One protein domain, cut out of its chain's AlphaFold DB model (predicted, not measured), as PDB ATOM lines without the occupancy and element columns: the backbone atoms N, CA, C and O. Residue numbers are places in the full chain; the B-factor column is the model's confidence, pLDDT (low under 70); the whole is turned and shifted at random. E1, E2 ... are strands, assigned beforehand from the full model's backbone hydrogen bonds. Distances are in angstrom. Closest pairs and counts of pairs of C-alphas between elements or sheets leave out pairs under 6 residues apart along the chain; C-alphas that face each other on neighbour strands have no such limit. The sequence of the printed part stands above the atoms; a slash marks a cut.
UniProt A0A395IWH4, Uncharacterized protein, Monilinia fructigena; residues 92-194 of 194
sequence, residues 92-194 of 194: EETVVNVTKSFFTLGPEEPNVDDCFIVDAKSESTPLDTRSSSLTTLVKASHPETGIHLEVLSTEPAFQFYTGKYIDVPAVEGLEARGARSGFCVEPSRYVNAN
ATOM      1  N   GLU A  92     -26.055  59.186  40.729       33.22
ATOM      2  CA  GLU A  92     -26.604  57.972  41.428       33.22
ATOM      3  C   GLU A  92     -26.741  56.681  40.540       33.22
ATOM      4  O   GLU A  92     -26.744  56.791  39.309       33.22
ATOM      5  N   GLU A  93     -26.917  55.476  41.153       38.28
ATOM      6  CA  GLU A  93     -26.855  54.096  40.555       38.28
ATOM      7  C   GLU A  93     -27.988  53.069  40.935       38.28
ATOM      8  O   GLU A  93     -28.806  53.326  41.816       38.28
ATOM      9  N   THR A  94     -28.018  51.860  40.300       27.56
ATOM     10  CA  THR A  94     -28.947  50.704  40.550       27.56
ATOM     11  C   THR A  94     -28.329  49.280  40.308       27.56
ATOM     12  O   THR A  94     -27.235  49.190  39.763       27.56
ATOM     13  N   VAL A  95     -29.005  48.158  40.681       37.09
ATOM     14  CA  VAL A  95     -28.428  46.790  40.983       37.09
ATOM     15  C   VAL A  95     -28.969  45.588  40.158       37.09
ATOM     16  O   VAL A  95     -30.154  45.574  39.831       37.09
ATOM     17  N   VAL A  96     -28.164  44.515  39.943       26.39
ATOM     18  CA  VAL A  96     -28.551  43.140  39.465       26.39
ATOM     19  C   VAL A  96     -27.690  42.028  40.167       26.39
ATOM     20  O   VAL A  96     -26.788  42.379  40.910       26.39
ATOM     21  N   ASN A  97     -27.953  40.705  40.032       29.08
ATOM     22  CA  ASN A  97     -27.292  39.574  40.760       29.08
ATOM     23  C   ASN A  97     -27.180  38.267  39.910       29.08
ATOM     24  O   ASN A  97     -28.149  37.965  39.214       29.08
ATOM     25  N   VAL A  98     -26.093  37.458  39.998       31.67
ATOM     26  CA  VAL A  98     -25.970  36.096  39.381       31.67
ATOM     27  C   VAL A  98     -25.026  35.127  40.161       31.67
ATOM     28  O   VAL A  98     -24.146  35.556  40.897       31.67
ATOM     29  N   THR A  99     -25.224  33.802  40.009       35.53
ATOM     30  CA  THR A  99     -24.710  32.648  40.799       35.53
ATOM     31  C   THR A  99     -23.483  31.889  40.212       35.53
ATOM     32  O   THR A  99     -23.094  32.102  39.069       35.53
ATOM     33  N   LYS A 100     -22.862  30.968  40.993       39.16
ATOM     34  CA  LYS A 100     -21.638  30.182  40.651       39.16
ATOM     35  C   LYS A 100     -21.872  28.980  39.708       39.16
ATOM     36  O   LYS A 100     -22.743  28.155  39.979       39.16
ATOM     37  N   SER A 101     -20.988  28.780  38.723       58.03
ATOM     38  CA  SER A 101     -20.860  27.553  37.906       58.03
ATOM     39  C   SER A 101     -19.385  27.251  37.558       58.03
ATOM     40  O   SER A 101     -18.548  28.148  37.572       58.03
ATOM     41  N   PHE A 102     -19.049  25.982  37.286       72.75
ATOM     42  CA  PHE A 102     -17.721  25.554  36.811       72.75
ATOM     43  C   PHE A 102     -17.809  25.101  35.351       72.75
ATOM     44  O   PHE A 102     -18.740  24.383  34.989       72.75
ATOM     45  N   PHE A 103     -16.821  25.458  34.531       81.06
ATOM     46  CA  PHE A 103     -16.713  25.012  33.140       81.06
ATOM     47  C   PHE A 103     -15.251  24.846  32.714       81.06
ATOM     48  O   PHE A 103     -14.340  25.388  33.336       81.06
ATOM     49  N   THR A 104     -15.029  24.079  31.645       86.62
ATOM     50  CA  THR A 104     -13.708  23.920  31.020       86.62
ATOM     51  C   THR A 104     -13.582  24.895  29.857       86.62
ATOM     52  O   THR A 104     -14.468  24.944  29.010       86.62
ATOM     53  N   LEU A 105     -12.486  25.653  29.801       85.50
ATOM     54  CA  LEU A 105     -12.162  26.488  28.645       85.50
ATOM     55  C   LEU A 105     -11.639  25.605  27.510       85.50
ATOM     56  O   LEU A 105     -10.521  25.101  27.579       85.50
ATOM     57  N   GLY A 106     -12.463  25.399  26.486       85.81
ATOM     58  CA  GLY A 106     -12.077  24.721  25.253       85.81
ATOM     59  C   GLY A 106     -11.665  25.696  24.143       85.81
ATOM     60  O   GLY A 106     -11.830  26.912  24.286       85.81
ATOM     61  N   PRO A 107     -11.178  25.169  23.006       83.81
ATOM     62  CA  PRO A 107     -10.786  25.971  21.844       83.81
ATOM     63  C   PRO A 107     -11.967  26.646  21.129       83.81
ATOM     64  O   PRO A 107     -11.746  27.580  20.371       83.81
ATOM     65  N   GLU A 108     -13.208  26.216  21.379       86.19
ATOM     66  CA  GLU A 108     -14.414  26.771  20.739       86.19
ATOM     67  C   GLU A 108     -15.403  27.362  21.759       86.19
ATOM     68  O   GLU A 108     -15.898  28.473  21.576       86.19
ATOM     69  N   GLU A 109     -15.644  26.657  22.869       87.12
ATOM     70  CA  GLU A 109     -16.621  27.013  23.909       87.12
ATOM     71  C   GLU A 109     -16.049  26.777  25.328       87.12
ATOM     72  O   GLU A 109     -15.082  26.024  25.484       87.12
ATOM     73  N   PRO A 110     -16.612  27.407  26.381       88.94
ATOM     74  CA  PRO A 110     -17.699  28.383  26.341       88.94
ATOM     75  C   PRO A 110     -17.220  29.780  25.946       88.94
ATOM     76  O   PRO A 110     -16.106  30.180  26.297       88.94
ATOM     77  N   ASN A 111     -18.075  30.534  25.265       87.94
ATOM     78  CA  ASN A 111     -17.895  31.949  24.951       87.94
ATOM     79  C   ASN A 111     -18.543  32.836  26.021       87.94
ATOM     80  O   ASN A 111     -19.681  33.267  25.869       87.94
ATOM     81  N   VAL A 112     -17.799  33.093  27.096       86.81
ATOM     82  CA  VAL A 112     -18.214  34.020  28.158       86.81
ATOM     83  C   VAL A 112     -17.626  35.403  27.892       86.81
ATOM     84  O   VAL A 112     -16.432  35.513  27.575       86.81
ATOM     85  N   ASP A 113     -18.482  36.414  27.999       87.38
ATOM     86  CA  ASP A 113     -18.171  37.846  27.966       87.38
ATOM     87  C   ASP A 113     -19.177  38.583  28.864       87.38
ATOM     88  O   ASP A 113     -19.944  39.439  28.429       87.38
ATOM     89  N   ASP A 114     -19.212  38.173  30.131       83.56
ATOM     90  CA  ASP A 114     -20.222  38.603  31.094       83.56
ATOM     91  C   ASP A 114     -19.586  39.258  32.323       83.56
ATOM     92  O   ASP A 114     -18.474  38.914  32.741       83.56
ATOM     93  N   CYS A 115     -20.339  40.171  32.935       83.81
ATOM     94  CA  CYS A 115     -20.030  40.733  34.244       83.81
ATOM     95  C   CYS A 115     -20.721  39.910  35.336       83.81
ATOM     96  O   CYS A 115     -21.935  39.696  35.307       83.81
ATOM     97  N   PHE A 116     -19.939  39.460  36.311       83.50
ATOM     98  CA  PHE A 116     -20.382  38.660  37.443       83.50
ATOM     99  C   PHE A 116     -20.389  39.516  38.702       83.50
ATOM    100  O   PHE A 116     -19.413  40.200  39.001       83.50
ATOM    101  N   ILE A 117     -21.477  39.442  39.464       81.81
ATOM    102  CA  ILE A 117     -21.640  40.174  40.722       81.81
ATOM    103  C   ILE A 117     -21.377  39.212  41.874       81.81
ATOM    104  O   ILE A 117     -21.935  38.118  41.925       81.81
ATOM    105  N   VAL A 118     -20.487  39.613  42.774       78.06
ATOM    106  CA  VAL A 118     -19.973  38.788  43.872       78.06
ATOM    107  C   VAL A 118     -20.636  39.149  45.193       78.06
ATOM    108  O   VAL A 118     -20.946  38.250  45.975       78.06
ATOM    109  N   ASP A 119     -20.923  40.433  45.407       70.69
ATOM    110  CA  ASP A 119     -21.773  40.899  46.501       70.69
ATOM    111  C   ASP A 119     -22.982  41.653  45.936       70.69
ATOM    112  O   ASP A 119     -22.856  42.732  45.370       70.69
ATOM    113  N   ALA A 120     -24.174  41.071  46.082       58.38
ATOM    114  CA  ALA A 120     -25.422  41.639  45.576       58.38
ATOM    115  C   ALA A 120     -25.954  42.818  46.418       58.38
ATOM    116  O   ALA A 120     -27.004  43.372  46.092       58.38
ATOM    117  N   LYS A 121     -25.278  43.202  47.512       59.53
ATOM    118  CA  LYS A 121     -25.660  44.342  48.361       59.53
ATOM    119  C   LYS A 121     -24.955  45.631  47.929       59.53
ATOM    120  O   LYS A 121     -24.257  46.266  48.727       59.53
ATOM    121  N   SER A 122     -25.135  46.028  46.673       55.88
ATOM    122  CA  SER A 122     -24.521  47.237  46.099       55.88
ATOM    123  C   SER A 122     -24.724  48.503  46.943       55.88
ATOM    124  O   SER A 122     -23.786  49.279  47.075       55.88
ATOM    125  N   GLU A 123     -25.881  48.661  47.603       57.09
ATOM    126  CA  GLU A 123     -26.212  49.803  48.476       57.09
ATOM    127  C   GLU A 123     -25.254  49.970  49.675       57.09
ATOM    128  O   GLU A 123     -25.281  50.987  50.360       57.09
ATOM    129  N   SER A 124     -24.405  48.972  49.948       66.25
ATOM    130  CA  SER A 124     -23.471  48.951  51.080       66.25
ATOM    131  C   SER A 124     -21.992  48.889  50.690       66.25
ATOM    132  O   SER A 124     -21.139  48.860  51.578       66.25
ATOM    133  N   THR A 125     -21.664  48.869  49.391       71.06
ATOM    134  CA  THR A 125     -20.258  48.812  48.959       71.06
ATOM    135  C   THR A 125     -19.619  50.201  49.078       71.06
ATOM    136  O   THR A 125     -20.086  51.132  48.424       71.06
ATOM    137  N   PRO A 126     -18.565  50.388  49.894       77.88
ATOM    138  CA  PRO A 126     -17.914  51.687  50.029       77.88
ATOM    139  C   PRO A 126     -17.189  52.099  48.740       77.88
ATOM    140  O   PRO A 126     -16.683  51.260  47.996       77.88
ATOM    141  N   LEU A 127     -17.058  53.414  48.523       77.50
ATOM    142  CA  LEU A 127     -16.247  53.981  47.435       77.50
ATOM    143  C   LEU A 127     -14.756  53.621  47.563       77.50
ATOM    144  O   LEU A 127     -14.056  53.593  46.561       77.50
ATOM    145  N   ASP A 128     -14.252  53.342  48.761       81.94
ATOM    146  CA  ASP A 128     -12.921  52.763  48.945       81.94
ATOM    147  C   ASP A 128     -13.076  51.334  49.460       81.94
ATOM    148  O   ASP A 128     -13.475  51.113  50.605       81.94
ATOM    149  N   THR A 129     -12.791  50.359  48.599       86.12
ATOM    150  CA  THR A 129     -12.904  48.933  48.924       86.12
ATOM    151  C   THR A 129     -11.590  48.350  49.436       86.12
ATOM    152  O   THR A 129     -11.567  47.184  49.813       86.12
ATOM    153  N   ARG A 130     -10.486  49.112  49.509       84.44
ATOM    154  CA  ARG A 130      -9.159  48.560  49.856       84.44
ATOM    155  C   ARG A 130      -9.103  47.933  51.249       84.44
ATOM    156  O   ARG A 130      -8.269  47.068  51.501       84.44
ATOM    157  N   SER A 131      -9.982  48.365  52.153       85.88
ATOM    158  CA  SER A 131     -10.134  47.793  53.495       85.88
ATOM    159  C   SER A 131     -11.112  46.617  53.572       85.88
ATOM    160  O   SER A 131     -11.256  46.021  54.640       85.88
ATOM    161  N   SER A 132     -11.825  46.305  52.489       86.69
ATOM    162  CA  SER A 132     -12.747  45.171  52.426       86.69
ATOM    163  C   SER A 132     -11.988  43.844  52.374       86.69
ATOM    164  O   SER A 132     -10.817  43.774  52.001       86.69
ATOM    165  N   SER A 133     -12.668  42.759  52.735       87.62
ATOM    166  CA  SER A 133     -12.092  41.416  52.661       87.62
ATOM    167  C   SER A 133     -11.857  40.984  51.212       87.62
ATOM    168  O   SER A 133     -12.754  41.091  50.374       87.62
ATOM    169  N   LEU A 134     -10.683  40.409  50.936       88.75
ATOM    170  CA  LEU A 134     -10.415  39.747  49.661       88.75
ATOM    171  C   LEU A 134     -11.367  38.566  49.461       88.75
ATOM    172  O   LEU A 134     -11.396  37.628  50.259       88.75
ATOM    173  N   THR A 135     -12.098  38.588  48.351       89.25
ATOM    174  CA  THR A 135     -12.991  37.507  47.937       89.25
ATOM    175  C   THR A 135     -12.444  36.845  46.682       89.25
ATOM    176  O   THR A 135     -12.055  37.519  45.731       89.25
ATOM    177  N   THR A 136     -12.407  35.510  46.654       90.38
ATOM    178  CA  THR A 136     -12.031  34.778  45.440       90.38
ATOM    179  C   THR A 136     -13.101  34.934  44.365       90.38
ATOM    180  O   THR A 136     -14.230  34.475  44.542       90.38
ATOM    181  N   LEU A 137     -12.705  35.507  43.231       89.25
ATOM    182  CA  LEU A 137     -13.539  35.689  42.047       89.25
ATOM    183  C   LEU A 137     -13.458  34.467  41.130       89.25
ATOM    184  O   LEU A 137     -14.469  33.865  40.778       89.25
ATOM    185  N   VAL A 138     -12.230  34.069  40.783       89.94
ATOM    186  CA  VAL A 138     -11.951  32.993  39.824       89.94
ATOM    187  C   VAL A 138     -10.870  32.074  40.374       89.94
ATOM    188  O   VAL A 138      -9.854  32.529  40.898       89.94
ATOM    189  N   LYS A 139     -11.076  30.765  40.201       90.88
ATOM    190  CA  LYS A 139     -10.027  29.748  40.296       90.88
ATOM    191  C   LYS A 139      -9.900  29.061  38.945       90.88
ATOM    192  O   LYS A 139     -10.883  28.527  38.440       90.88
ATOM    193  N   ALA A 140      -8.701  29.063  38.383       89.06
ATOM    194  CA  ALA A 140      -8.384  28.402  37.127       89.06
ATOM    195  C   ALA A 140      -7.213  27.437  37.326       89.06
ATOM    196  O   ALA A 140      -6.304  27.683  38.120       89.06
ATOM    197  N   SER A 141      -7.228  26.325  36.597       89.31
ATOM    198  CA  SER A 141      -6.130  25.363  36.603       89.31
ATOM    199  C   SER A 141      -5.971  24.723  35.238       89.31
ATOM    200  O   SER A 141      -6.972  24.438  34.582       89.31
ATOM    201  N   HIS A 142      -4.734  24.434  34.847       88.69
ATOM    202  CA  HIS A 142      -4.447  23.697  33.625       88.69
ATOM    203  C   HIS A 142      -3.870  22.316  33.972       88.69
ATOM    204  O   HIS A 142      -2.798  22.246  34.577       88.69
ATOM    205  N   PRO A 143      -4.539  21.210  33.596       86.62
ATOM    206  CA  PRO A 143      -4.168  19.872  34.055       86.62
ATOM    207  C   PRO A 143      -2.778  19.434  33.574       86.62
ATOM    208  O   PRO A 143      -2.050  18.806  34.332       86.62
ATOM    209  N   GLU A 144      -2.390  19.792  32.345       89.69
ATOM    210  CA  GLU A 144      -1.110  19.342  31.774       89.69
ATOM    211  C   GLU A 144       0.103  20.113  32.308       89.69
ATOM    212  O   GLU A 144       1.137  19.518  32.596       89.69
ATOM    213  N   THR A 145      -0.009  21.436  32.467       90.44
ATOM    214  CA  THR A 145       1.089  22.274  32.972       90.44
ATOM    215  C   THR A 145       1.142  22.304  34.499       90.44
ATOM    216  O   THR A 145       2.150  22.718  35.067       90.44
ATOM    217  N   GLY A 146       0.057  21.905  35.175       85.56
ATOM    218  CA  GLY A 146      -0.085  21.988  36.628       85.56
ATOM    219  C   GLY A 146      -0.193  23.420  37.161       85.56
ATOM    220  O   GLY A 146      -0.074  23.631  38.367       85.56
ATOM    221  N   ILE A 147      -0.390  24.415  36.288       87.50
ATOM    222  CA  ILE A 147      -0.553  25.815  36.691       87.50
ATOM    223  C   ILE A 147      -1.908  25.984  37.376       87.50
ATOM    224  O   ILE A 147      -2.931  25.532  36.863       87.50
ATOM    225  N   HIS A 148      -1.905  26.695  38.502       89.81
ATOM    226  CA  HIS A 148      -3.096  27.152  39.208       89.81
ATOM    227  C   HIS A 148      -3.059  28.679  39.320       89.81
ATOM    228  O   HIS A 148      -2.020  29.250  39.651       89.81
ATOM    229  N   LEU A 149      -4.193  29.323  39.061       90.38
ATOM    230  CA  LEU A 149      -4.402  30.758  39.207       90.38
ATOM    231  C   LEU A 149      -5.624  30.983  40.093       90.38
ATOM    232  O   LEU A 149      -6.703  30.466  39.806       90.38
ATOM    233  N   GLU A 150      -5.462  31.784  41.139       93.06
ATOM    234  CA  GLU A 150      -6.581  32.326  41.907       93.06
ATOM    235  C   GLU A 150      -6.577  33.846  41.758       93.06
ATOM    236  O   GLU A 150      -5.548  34.488  41.969       93.06
ATOM    237  N   VAL A 151      -7.722  34.412  41.378       91.31
ATOM    238  CA  VAL A 151      -7.932  35.860  41.317       91.31
ATOM    239  C   VAL A 151      -8.844  36.242  42.468       91.31
ATOM    240  O   VAL A 151      -9.960  35.729  42.583       91.31
ATOM    241  N   LEU A 152      -8.350  37.126  43.327       92.88
ATOM    242  CA  LEU A 152      -9.081  37.674  44.457       92.88
ATOM    243  C   LEU A 152      -9.216  39.182  44.273       92.88
ATOM    244  O   LEU A 152      -8.326  39.814  43.707       92.88
ATOM    245  N   SER A 153     -10.313  39.750  44.762       91.44
ATOM    246  CA  SER A 153     -10.515  41.195  44.767       91.44
ATOM    247  C   SER A 153     -11.360  41.635  45.952       91.44
ATOM    248  O   SER A 153     -12.093  40.837  46.540       91.44
ATOM    249  N   THR A 154     -11.244  42.916  46.282       89.94
ATOM    250  CA  THR A 154     -12.151  43.642  47.171       89.94
ATOM    251  C   THR A 154     -13.345  44.247  46.430       89.94
ATOM    252  O   THR A 154     -14.276  44.734  47.069       89.94
ATOM    253  N   GLU A 155     -13.324  44.235  45.095       87.56
ATOM    254  CA  GLU A 155     -14.391  44.783  44.258       87.56
ATOM    255  C   GLU A 155     -15.649  43.896  44.251       87.56
ATOM    256  O   GLU A 155     -15.549  42.667  44.344       87.56
ATOM    257  N   PRO A 156     -16.844  44.500  44.106       86.12
ATOM    258  CA  PRO A 156     -18.116  43.789  44.218       86.12
ATOM    259  C   PRO A 156     -18.476  42.975  42.968       86.12
ATOM    260  O   PRO A 156     -19.396  42.158  43.024       86.12
ATOM    261  N   ALA A 157     -17.794  43.196  41.841       86.38
ATOM    262  CA  ALA A 157     -18.061  42.535  40.571       86.38
ATOM    263  C   ALA A 157     -16.770  42.294  39.770       86.38
ATOM    264  O   ALA A 157     -15.682  42.744  40.138       86.38
ATOM    265  N   PHE A 158     -16.876  41.547  38.672       88.81
ATOM    266  CA  PHE A 158     -15.797  41.402  37.700       88.81
ATOM    267  C   PHE A 158     -16.310  41.027  36.310       88.81
ATOM    268  O   PHE A 158     -17.227  40.215  36.186       88.81
ATOM    269  N   GLN A 159     -15.674  41.550  35.261       89.38
ATOM    270  CA  GLN A 159     -15.849  41.031  33.903       89.38
ATOM    271  C   GLN A 159     -15.023  39.751  33.740       89.38
ATOM    272  O   GLN A 159     -13.845  39.704  34.115       89.38
ATOM    273  N   PHE A 160     -15.621  38.717  33.152       88.31
ATOM    274  CA  PHE A 160     -14.899  37.540  32.684       88.31
ATOM    275  C   PHE A 160     -15.065  37.387  31.178       88.31
ATOM    276  O   PHE A 160     -16.167  37.161  30.678       88.31
ATOM    277  N   TYR A 161     -13.946  37.467  30.464       89.62
ATOM    278  CA  TYR A 161     -13.913  37.385  29.011       89.62
ATOM    279  C   TYR A 161     -12.990  36.260  28.554       89.62
ATOM    280  O   TYR A 161     -11.811  36.209  28.892       89.62
ATOM    281  N   THR A 162     -13.523  35.359  27.736       91.06
ATOM    282  CA  THR A 162     -12.829  34.142  27.271       91.06
ATOM    283  C   THR A 162     -11.929  34.350  26.052       91.06
ATOM    284  O   THR A 162     -11.493  33.383  25.431       91.06
ATOM    285  N   GLY A 163     -11.649  35.601  25.675       91.00
ATOM    286  CA  GLY A 163     -10.693  35.891  24.607       91.00
ATOM    287  C   GLY A 163     -11.208  35.622  23.192       91.00
ATOM    288  O   GLY A 163     -10.400  35.530  22.271       91.00
ATOM    289  N   LYS A 164     -12.524  35.481  22.987       91.69
ATOM    290  CA  LYS A 164     -13.142  35.088  21.703       91.69
ATOM    291  C   LYS A 164     -12.656  35.887  20.485       91.69
ATOM    292  O   LYS A 164     -12.525  35.329  19.406       91.69
ATOM    293  N   TYR A 165     -12.405  37.176  20.655       91.69
ATOM    294  CA  TYR A 165     -12.001  38.110  19.603       91.69
ATOM    295  C   TYR A 165     -10.513  38.481  19.656       91.69
ATOM    296  O   TYR A 165     -10.119  39.480  19.059       91.69
ATOM    297  N   ILE A 166      -9.681  37.734  20.392       91.56
ATOM    298  CA  ILE A 166      -8.229  37.931  20.327       91.56
ATOM    299  C   ILE A 166      -7.769  37.658  18.889       91.56
ATOM    300  O   ILE A 166      -8.006  36.583  18.346       91.56
ATOM    301  N   ASP A 167      -7.111  38.645  18.291       93.31
ATOM    302  CA  ASP A 167      -6.497  38.557  16.968       93.31
ATOM    303  C   ASP A 167      -5.211  39.388  16.981       93.31
ATOM    304  O   ASP A 167      -5.160  40.547  16.565       93.31
ATOM    305  N   VAL A 168      -4.186  38.827  17.623       91.25
ATOM    306  CA  VAL A 168      -2.889  39.475  17.816       91.25
ATOM    307  C   VAL A 168      -1.896  38.842  16.839       91.25
ATOM    308  O   VAL A 168      -1.628  37.640  16.941       91.25
ATOM    309  N   PRO A 169      -1.315  39.617  15.903       92.94
ATOM    310  CA  PRO A 169      -0.329  39.087  14.969       92.94
ATOM    311  C   PRO A 169       0.952  38.661  15.696       92.94
ATOM    312  O   PRO A 169       1.189  39.022  16.849       92.94
ATOM    313  N   ALA A 170       1.806  37.901  15.009       94.75
ATOM    314  CA  ALA A 170       3.132  37.569  15.522       94.75
ATOM    315  C   ALA A 170       3.969  38.846  15.725       94.75
ATOM    316  O   ALA A 170       3.977  39.732  14.867       94.75
ATOM    317  N   VAL A 171       4.690  38.927  16.845       90.88
ATOM    318  CA  VAL A 171       5.534  40.080  17.205       90.88
ATOM    319  C   VAL A 171       6.824  39.571  17.841       90.88
ATOM    320  O   VAL A 171       6.769  38.745  18.742       90.88
ATOM    321  N   GLU A 172       7.973  40.064  17.372       84.69
ATOM    322  CA  GLU A 172       9.303  39.890  17.993       84.69
ATOM    323  C   GLU A 172       9.578  38.495  18.596       84.69
ATOM    324  O   GLU A 172       9.829  38.339  19.788       84.69
ATOM    325  N   GLY A 173       9.534  37.452  17.760       88.69
ATOM    326  CA  GLY A 173       9.847  36.078  18.181       88.69
ATOM    327  C   GLY A 173       8.721  35.358  18.930       88.69
ATOM    328  O   GLY A 173       8.897  34.208  19.324       88.69
ATOM    329  N   LEU A 174       7.562  35.998  19.092       89.81
ATOM    330  CA  LEU A 174       6.345  35.395  19.622       89.81
ATOM    331  C   LEU A 174       5.379  35.085  18.479       89.81
ATOM    332  O   LEU A 174       5.145  35.917  17.598       89.81
ATOM    333  N   GLU A 175       4.807  33.884  18.514       93.12
ATOM    334  CA  GLU A 175       3.801  33.454  17.547       93.12
ATOM    335  C   GLU A 175       2.522  34.296  17.641       93.12
ATOM    336  O   GLU A 175       2.225  34.924  18.666       93.12
ATOM    337  N   ALA A 176       1.762  34.299  16.544       94.38
ATOM    338  CA  ALA A 176       0.447  34.916  16.509       94.38
ATOM    339  C   ALA A 176      -0.480  34.254  17.534       94.38
ATOM    340  O   ALA A 176      -0.413  33.051  17.790       94.38
ATOM    341  N   ARG A 177      -1.374  35.052  18.106       93.62
ATOM    342  CA  ARG A 177      -2.360  34.619  19.090       93.62
ATOM    343  C   ARG A 177      -3.743  34.887  18.530       93.62
ATOM    344  O   ARG A 177      -4.135  36.040  18.370       93.62
ATOM    345  N   GLY A 178      -4.436  33.809  18.189       92.75
ATOM    346  CA  GLY A 178      -5.810  33.858  17.707       92.75
ATOM    347  C   GLY A 178      -6.829  33.818  18.841       92.75
ATOM    348  O   GLY A 178      -6.488  33.864  20.027       92.75
ATOM    349  N   ALA A 179      -8.092  33.684  18.449       93.56
ATOM    350  CA  ALA A 179      -9.219  33.608  19.360       93.56
ATOM    351  C   ALA A 179      -8.956  32.610  20.497       93.56
ATOM    352  O   ALA A 179      -8.500  31.489  20.270       93.56
ATOM    353  N   ARG A 180      -9.286  33.024  21.724       90.81
ATOM    354  CA  ARG A 180      -9.256  32.197  22.942       90.81
ATOM    355  C   ARG A 180      -7.858  31.726  23.355       90.81
ATOM    356  O   ARG A 180      -7.725  30.808  24.157       90.81
ATOM    357  N   SER A 181      -6.805  32.406  22.902       91.12
ATOM    358  CA  SER A 181      -5.430  32.184  23.375       91.12
ATOM    359  C   SER A 181      -5.168  32.706  24.803       91.12
ATOM    360  O   SER A 181      -4.017  32.799  25.230       91.12
ATOM    361  N   GLY A 182      -6.209  33.144  25.511       90.50
ATOM    362  CA  GLY A 182      -6.160  33.726  26.847       90.50
ATOM    363  C   GLY A 182      -7.559  34.111  27.325       90.50
ATOM    364  O   GLY A 182      -8.516  34.077  26.554       90.50
ATOM    365  N   PHE A 183      -7.669  34.482  28.596       91.94
ATOM    366  CA  PHE A 183      -8.894  35.008  29.194       91.94
ATOM    367  C   PHE A 183      -8.564  36.203  30.095       91.94
ATOM    368  O   PHE A 183      -7.441  36.315  30.592       91.94
ATOM    369  N   CYS A 184      -9.548  37.065  30.326       91.06
ATOM    370  CA  CYS A 184      -9.466  38.188  31.251       91.06
ATOM    371  C   CYS A 184     -10.338  37.925  32.480       91.06
ATOM    372  O   CYS A 184     -11.437  37.380  32.371       91.06
ATOM    373  N   VAL A 185      -9.844  38.350  33.639       89.00
ATOM    374  CA  VAL A 185     -10.629  38.534  34.862       89.00
ATOM    375  C   VAL A 185     -10.397  39.981  35.264       89.00
ATOM    376  O   VAL A 185      -9.268  40.340  35.599       89.00
ATOM    377  N   GLU A 186     -11.426  40.814  35.184       88.38
ATOM    378  CA  GLU A 186     -11.308  42.258  35.396       88.38
ATOM    379  C   GLU A 186     -12.189  42.643  36.582       88.38
ATOM    380  O   GLU A 186     -13.373  42.921  36.389       88.38
ATOM    381  N   PRO A 187     -11.657  42.600  37.819       88.88
ATOM    382  CA  PRO A 187     -12.385  43.087  38.978       88.88
ATOM    383  C   PRO A 187     -12.776  44.545  38.776       88.88
ATOM    384  O   PRO A 187     -11.941  45.373  38.412       88.88
ATOM    385  N   SER A 188     -14.048  44.844  38.991       81.50
ATOM    386  CA  SER A 188     -14.613  46.150  38.704       81.50
ATOM    387  C   SER A 188     -15.834  46.415  39.570       81.50
ATOM    388  O   SER A 188     -16.353  45.549  40.279       81.50
ATOM    389  N   ARG A 189     -16.363  47.623  39.430       75.56
ATOM    390  CA  ARG A 189     -17.732  47.923  39.837       75.56
ATOM    391  C   ARG A 189     -18.709  47.518  38.754       75.56
ATOM    392  O   ARG A 189     -18.315  47.099  37.662       75.56
ATOM    393  N   TYR A 190     -19.986  47.638  39.081       67.31
ATOM    394  CA  TYR A 190     -21.084  47.420  38.153       67.31
ATOM    395  C   TYR A 190     -20.845  48.193  36.844       67.31
ATOM    396  O   TYR A 190     -20.340  49.315  36.841       67.31
ATOM    397  N   VAL A 191     -21.172  47.592  35.701       49.69
ATOM    398  CA  VAL A 191     -21.101  48.308  34.421       49.69
ATOM    399  C   VAL A 191     -22.214  49.361  34.423       49.69
ATOM    400  O   VAL A 191     -23.378  49.013  34.610       49.69
ATOM    401  N   ASN A 192     -21.849  50.630  34.207       42.78
ATOM    402  CA  ASN A 192     -22.647  51.836  34.505       42.78
ATOM    403  C   ASN A 192     -22.704  52.238  35.991       42.78
ATOM    404  O   ASN A 192     -23.655  52.903  36.400       42.78
ATOM    405  N   ALA A 193     -21.692  51.859  36.774       38.69
ATOM    406  CA  ALA A 193     -21.422  52.484  38.060       38.69
ATOM    407  C   ALA A 193     -21.008  53.960  37.861       38.69
ATOM    408  O   ALA A 193     -20.131  54.239  37.038       38.69
ATOM    409  N   ASN A 194     -21.666  54.875  38.570       41.69
ATOM    410  CA  ASN A 194     -21.364  56.295  38.712       41.69
ATOM    411  C   ASN A 194     -20.888  56.589  40.140       41.69
ATOM    412  O   ASN A 194     -21.702  56.429  41.076       41.69
TER     413      ASN A 194
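Overview. This is residues 92 to 194 of the 194 residues of an uncharacterized protein of Monilinia fructigena (UniProt A0A395IWH4). With little regular structure, this is a loose, partly face-to-face pair of small sheets: the antiparallel sheet E1-E4-E5, and the antiparallel hairpin E2-E3 over part of it. Long loops extend from both ends, residues 162 to 183 reaching Gly 173. The 103 printed residues hold five named strands, E1 to E5 in chain order, and no named helix; the class is all strand, with only 28 residues in named elements. The whole is loose, radius of gyration of the C-alphas 16.1 A, and spans 47 by 28 by 25 A.

Along the chain. E1 is residues 113 to 117, from C-alpha 113 at (-18.171, 37.846, 27.966); E4 is 157 to 161; E5 is 184 to 188, ending at C-alpha 188 (-14.613, 46.150, 38.704). E2, 135 to 141, is 18.0 A long; E3, 148 to 153, 16.8 A.

Arrangement. Inner strand E4 is antiparallel to E1 at 163 degrees, with N 116 and O 158 2.8 A apart, within hydrogen-bond range. E4 and E5 form a hairpin, antiparallel at 159 degrees, with N 159 and O 186 at 2.9 A. E2 and E3 form another, at 163 degrees, with N 140 and O 149 at 2.8 A. The closest C-alphas of E3 and E5 are Ser 153 and Pro 187, 6.4 A; E1 and E3 are apart.

Size, cuts and confidence. The farthest C-alphas, Glu 123 and Gly 173, are 49.1 A apart. The printed part has no cut; links E1 to E2 and E4 to E5 are long. Residues 92 to 101, 120 to 124 and 190 to 194 have pLDDT under 70.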